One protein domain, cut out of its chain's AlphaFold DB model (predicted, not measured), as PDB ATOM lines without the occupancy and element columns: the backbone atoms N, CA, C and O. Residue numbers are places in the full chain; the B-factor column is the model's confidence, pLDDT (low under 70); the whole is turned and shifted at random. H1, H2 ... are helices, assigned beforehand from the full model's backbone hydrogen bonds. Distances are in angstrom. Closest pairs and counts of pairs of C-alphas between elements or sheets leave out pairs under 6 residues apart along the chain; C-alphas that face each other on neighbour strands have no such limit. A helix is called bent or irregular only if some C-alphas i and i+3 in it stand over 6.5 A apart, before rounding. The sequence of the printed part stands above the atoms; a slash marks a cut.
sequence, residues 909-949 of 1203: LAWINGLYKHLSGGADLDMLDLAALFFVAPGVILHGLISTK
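Overview. This is residues 909 to 949 of the 1203 residues of an uncharacterized protein of Methylorubrum extorquens DSM 13060 (UniProt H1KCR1). One long helix, H2, with a slight kink, reaches away from a small head made by the shorter helix H1, the folded-back link of residues 920 to 926 and the first turns of H2. Residues 934 to 949, of which 934 to 947 belong to H2, stick out as a free arm, and this arm makes much of the length. The printed part has 41 residues with two named helices, H1 then H2, and no named strand; the class is all helix. The whole is loose, with a radius of gyration of the C-alphas of 12.2 A and spans of 37 by 18 by 13 A.

Along the chain. Find C-alpha 909 at (-75.926, -34.396, 8.983); from there H1 runs through residues 909 to 919, 15.7 A from first to last C-alpha. Go on to C-alpha 927 at (-80.577, -30.339, -0.391), where H2 begins; it holds residues 927 to 947, measures 29.9 A and ends at C-alpha 947, (-76.797, -1.020, 4.206).

Arrangement. H1 and H2 are near each other, with 5 pairs of C-alphas within 10 A and no pair within 8 A. The link between them, 7 residues, is short. Look near residue 935 for a kink of 28 degrees in H2. H2 is neither bent nor irregular, but only just: C-alphas 935 and 938 are 6.3 A apart. In H1 every O i to N i+4 pair is within hydrogen-bond range; in H2, 15 of 17 are.

Size, cuts and confidence. The C-alphas farthest apart, those of Ala 910 and Lys 949, are 37.2 A apart. The printed part has no cut and no long link. The model's mean pLDDT over the printed part is 73.7; look for values under 70 at residues 909, 935, 941 to 942 and 944 to 949.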
ATOM      1  N   LEU A 909     -75.571 -35.814   9.128       66.00
ATOM      2  CA  LEU A 909     -75.926 -34.396   8.983       66.00
ATOM      3  C   LEU A 909     -77.168 -34.001   9.802       66.00
ATOM      4  O   LEU A 909     -77.682 -32.887   9.668       66.00
ATOM      5  N   ALA A 910     -77.653 -34.883  10.683       73.25
ATOM      6  CA  ALA A 910     -78.849 -34.643  11.493       73.25
ATOM      7  C   ALA A 910     -78.752 -33.385  12.374       73.25
ATOM      8  O   ALA A 910     -79.766 -32.741  12.635       73.25
ATOM      9  N   TRP A 911     -77.546 -32.998  12.802       72.88
ATOM     10  CA  TRP A 911     -77.340 -31.793  13.606       72.88
ATOM     11  C   TRP A 911     -77.495 -30.499  12.787       72.88
ATOM     12  O   TRP A 911     -78.051 -29.538  13.311       72.88
ATOM     13  N   ILE A 912     -77.092 -30.481  11.505       73.25
ATOM     14  CA  ILE A 912     -77.309 -29.335  10.600       73.25
ATOM     15  C   ILE A 912     -78.805 -29.159  10.361       73.25
ATOM     16  O   ILE A 912     -79.322 -28.048  10.441       73.25
ATOM     17  N   ASN A 913     -79.520 -30.267  10.146       78.75
ATOM     18  CA  ASN A 913     -80.975 -30.238  10.056       78.75
ATOM     19  C   ASN A 913     -81.621 -29.766  11.371       78.75
ATOM     20  O   ASN A 913     -82.581 -29.008  11.340       78.75
ATOM     21  N   GLY A 914     -81.088 -30.170  12.528       79.50
ATOM     22  CA  GLY A 914     -81.550 -29.700  13.838       79.50
ATOM     23  C   GLY A 914     -81.353 -28.194  14.041       79.50
ATOM     24  O   GLY A 914     -82.274 -27.509  14.481       79.50
ATOM     25  N   LEU A 915     -80.187 -27.667  13.660       73.75
ATOM     26  CA  LEU A 915     -79.889 -26.236  13.698       73.75
ATOM     27  C   LEU A 915     -80.795 -25.460  12.737       73.75
ATOM     28  O   LEU A 915     -81.400 -24.462  13.116       73.75
ATOM     29  N   TYR A 916     -80.944 -25.952  11.509       79.25
ATOM     30  CA  TYR A 916     -81.821 -25.340  10.523       79.25
ATOM     31  C   TYR A 916     -83.291 -25.371  10.958       79.25
ATOM     32  O   TYR A 916     -83.977 -24.362  10.829       79.25
ATOM     33  N   LYS A 917     -83.775 -26.472  11.546       82.75
ATOM     34  CA  LYS A 917     -85.115 -26.552  12.149       82.75
ATOM     35  C   LYS A 917     -85.315 -25.506  13.229       82.75
ATOM     36  O   LYS A 917     -86.382 -24.907  13.298       82.75
ATOM     37  N   HIS A 918     -84.302 -25.284  14.059       78.75
ATOM     38  CA  HIS A 918     -84.363 -24.259  15.091       78.75
ATOM     39  C   HIS A 918     -84.461 -22.852  14.483       78.75
ATOM     40  O   HIS A 918     -85.326 -22.079  14.885       78.75
ATOM     41  N   LEU A 919     -83.640 -22.549  13.471       76.62
ATOM     42  CA  LEU A 919     -83.603 -21.236  12.811       76.62
ATOM     43  C   LEU A 919     -84.828 -20.958  11.925       76.62
ATOM     44  O   LEU A 919     -85.268 -19.819  11.823       76.62
ATOM     45  N   SER A 920     -85.389 -21.987  11.289       76.75
ATOM     46  CA  SER A 920     -86.512 -21.872  10.345       76.75
ATOM     47  C   SER A 920     -87.896 -22.027  10.980       76.75
ATOM     48  O   SER A 920     -88.896 -22.027  10.264       76.75
ATOM     49  N   GLY A 921     -87.983 -22.194  12.304       80.94
ATOM     50  CA  GLY A 921     -89.260 -22.412  12.991       80.94
ATOM     51  C   GLY A 921     -89.867 -23.805  12.766       80.94
ATOM     52  O   GLY A 921     -91.077 -23.973  12.893       80.94
ATOM     53  N   GLY A 922     -89.042 -24.809  12.449       83.19
ATOM     54  CA  GLY A 922     -89.424 -26.224  12.400       83.19
ATOM     55  C   GLY A 922     -89.318 -26.909  11.033       83.19
ATOM     56  O   GLY A 922     -89.613 -28.103  10.953       83.19
ATOM     57  N   ALA A 923     -88.886 -26.217   9.973       82.38
ATOM     58  CA  ALA A 923     -88.770 -26.810   8.639       82.38
ATOM     59  C   ALA A 923     -87.565 -27.763   8.528       82.38
ATOM     60  O   ALA A 923     -86.473 -27.466   9.009       82.38
ATOM     61  N   ASP A 924     -87.757 -28.914   7.878       83.12
ATOM     62  CA  ASP A 924     -86.658 -29.811   7.511       83.12
ATOM     63  C   ASP A 924     -85.802 -29.191   6.395       83.12
ATOM     64  O   ASP A 924     -86.326 -28.629   5.437       83.12
ATOM     65  N   LEU A 925     -84.483 -29.312   6.524       80.94
ATOM     66  CA  LEU A 925     -83.500 -28.910   5.530       80.94
ATOM     67  C   LEU A 925     -83.466 -29.954   4.410       80.94
ATOM     68  O   LEU A 925     -83.049 -31.091   4.645       80.94
ATOM     69  N   ASP A 926     -83.879 -29.584   3.202       83.38
ATOM     70  CA  ASP A 926     -83.606 -30.357   1.985       83.38
ATOM     71  C   ASP A 926     -82.313 -29.887   1.287       83.38
ATOM     72  O   ASP A 926     -81.672 -28.915   1.698       83.38
ATOM     73  N   MET A 927     -81.847 -30.641   0.288       73.19
ATOM     74  CA  MET A 927     -80.577 -30.339  -0.391       73.19
ATOM     75  C   MET A 927     -80.627 -29.001  -1.130       73.19
ATOM     76  O   MET A 927     -79.625 -28.284  -1.191       73.19
ATOM     77  N   LEU A 928     -81.797 -28.646  -1.661       77.75
ATOM     78  CA  LEU A 928     -82.011 -27.358  -2.305       77.75
ATOM     79  C   LEU A 928     -81.948 -26.210  -1.306       77.75
ATOM     80  O   LEU A 928     -81.388 -25.164  -1.610       77.75
ATOM     81  N   ASP A 929     -82.493 -26.409  -0.114       80.19
ATOM     82  CA  ASP A 929     -82.462 -25.443   0.965       80.19
ATOM     83  C   ASP A 929     -81.041 -25.209   1.454       80.19
ATOM     84  O   ASP A 929     -80.654 -24.065   1.676       80.19
ATOM     85  N   LEU A 930     -80.252 -26.278   1.564       77.38
ATOM     86  CA  LEU A 930     -78.841 -26.188   1.909       77.38
ATOM     87  C   LEU A 930     -78.059 -25.404   0.845       77.38
ATOM     88  O   LEU A 930     -77.302 -24.497   1.190       77.38
ATOM     89  N   ALA A 931     -78.280 -25.696  -0.440       70.88
ATOM     90  CA  ALA A 931     -77.661 -24.956  -1.538       70.88
ATOM     91  C   ALA A 931     -78.118 -23.487  -1.568       70.88
ATOM     92  O   ALA A 931     -77.301 -22.578  -1.675       70.88
ATOM     93  N   ALA A 932     -79.416 -23.227  -1.408       75.19
ATOM     94  CA  ALA A 932     -79.976 -21.881  -1.405       75.19
ATOM     95  C   ALA A 932     -79.480 -21.052  -0.213       75.19
ATOM     96  O   ALA A 932     -79.151 -19.883  -0.388       75.19
ATOM     97  N   LEU A 933     -79.354 -21.640   0.979       74.06
ATOM     98  CA  LEU A 933     -78.736 -20.981   2.135       74.06
ATOM     99  C   LEU A 933     -77.275 -20.636   1.870       74.06
ATOM    100  O   LEU A 933     -76.830 -19.555   2.252       74.06
ATOM    101  N   PHE A 934     -76.556 -21.519   1.175       72.00
ATOM    102  CA  PHE A 934     -75.182 -21.270   0.765       72.00
ATOM    103  C   PHE A 934     -75.065 -20.018  -0.124       72.00
ATOM    104  O   PHE A 934     -74.109 -19.255   0.003       72.00
ATOM    105  N   PHE A 935     -76.061 -19.760  -0.978       69.38
ATOM    106  CA  PHE A 935     -76.108 -18.573  -1.841       69.38
ATOM    107  C   PHE A 935     -76.606 -17.318  -1.149       69.38
ATOM    108  O   PHE A 935     -76.062 -16.229  -1.336       69.38
ATOM    109  N   VAL A 936     -77.666 -17.464  -0.368       76.25
ATOM    110  CA  VAL A 936     -78.414 -16.331   0.157       76.25
ATOM    111  C   VAL A 936     -77.755 -15.762   1.403       76.25
ATOM    112  O   VAL A 936     -77.710 -14.542   1.543       76.25
ATOM    113  N   ALA A 937     -77.188 -16.600   2.278       74.44
ATOM    114  CA  ALA A 937     -76.589 -16.113   3.516       74.44
ATOM    115  C   ALA A 937     -75.435 -15.120   3.259       74.44
ATOM    116  O   ALA A 937     -75.496 -14.023   3.814       74.44
ATOM    117  N   PRO A 938     -74.448 -15.386   2.376       70.31
ATOM    118  CA  PRO A 938     -73.396 -14.412   2.077       70.31
ATOM    119  C   PRO A 938     -73.933 -13.117   1.460       70.31
ATOM    120  O   PRO A 938     -73.469 -12.037   1.816       70.31
ATOM    121  N   GLY A 939     -74.928 -13.208   0.571       71.06
ATOM    122  CA  GLY A 939     -75.528 -12.041  -0.080       71.06
ATOM    123  C   GLY A 939     -76.266 -11.131   0.901       71.06
ATOM    124  O   GLY A 939     -76.071  -9.916   0.881       71.06
ATOM    125  N   VAL A 940     -77.056 -11.714   1.806       74.44
ATOM    126  CA  VAL A 940     -77.773 -10.969   2.851       74.44
ATOM    127  C   VAL A 940     -76.799 -10.408   3.891       74.44
ATOM    128  O   VAL A 940     -76.958  -9.259   4.292       74.44
ATOM    129  N   ILE A 941     -75.742 -11.149   4.259       66.81
ATOM    130  CA  ILE A 941     -74.655 -10.634   5.112       66.81
ATOM    131  C   ILE A 941     -74.020  -9.402   4.463       66.81
ATOM    132  O   ILE A 941     -73.932  -8.352   5.094       66.81
ATOM    133  N   LEU A 942     -73.606  -9.505   3.198       67.50
ATOM    134  CA  LEU A 942     -72.949  -8.411   2.485       67.50
ATOM    135  C   LEU A 942     -73.876  -7.195   2.366       67.50
ATOM    136  O   LEU A 942     -73.460  -6.069   2.627       67.50
ATOM    137  N   HIS A 943     -75.148  -7.421   2.034       73.25
ATOM    138  CA  HIS A 943     -76.156  -6.370   1.971       73.25
ATOM    139  C   HIS A 943     -76.376  -5.706   3.335       73.25
ATOM    140  O   HIS A 943     -76.423  -4.481   3.413       73.25
ATOM    141  N   GLY A 944     -76.450  -6.478   4.422       67.94
ATOM    142  CA  GLY A 944     -76.543  -5.962   5.789       67.94
ATOM    143  C   GLY A 944     -75.331  -5.110   6.176       67.94
ATOM    144  O   GLY A 944     -75.494  -4.011   6.709       67.94
ATOM    145  N   LEU A 945     -74.118  -5.563   5.837       63.94
ATOM    146  CA  LEU A 945     -72.871  -4.826   6.075       63.94
ATOM    147  C   LEU A 945     -72.828  -3.499   5.304       63.94
ATOM    148  O   LEU A 945     -72.407  -2.480   5.850       63.94
ATOM    149  N   ILE A 946     -73.294  -3.497   4.053       66.69
ATOM    150  CA  ILE A 946     -73.314  -2.306   3.193       66.69
ATOM    151  C   ILE A 946     -74.419  -1.330   3.625       66.69
ATOM    152  O   ILE A 946     -74.200  -0.119   3.670       66.69
ATOM    153  N   SER A 947     -75.607  -1.840   3.950       65.94
ATOM    154  CA  SER A 947     -76.797  -1.020   4.206       65.94
ATOM    155  C   SER A 947     -76.828  -0.405   5.605       65.94
ATOM    156  O   SER A 947     -77.327   0.708   5.766       65.94
ATOM    157  N   THR A 948     -76.275  -1.068   6.626       57.28
ATOM    158  CA  THR A 948     -76.456  -0.602   8.011       57.28
ATOM    159  C   THR A 948     -75.551   0.559   8.425       57.28
ATOM    160  O   THR A 948     -75.838   1.157   9.458       57.28
ATOM    161  N   LYS A 949     -74.491   0.920   7.674       50.69
ATOM    162  CA  LYS A 949     -73.490   1.987   7.985       50.69
ATOM    163  C   LYS A 949     -72.899   1.990   9.418       50.69
ATOM    164  O   LYS A 949     -72.048   2.817   9.723       50.69
TER     165      LYS A 949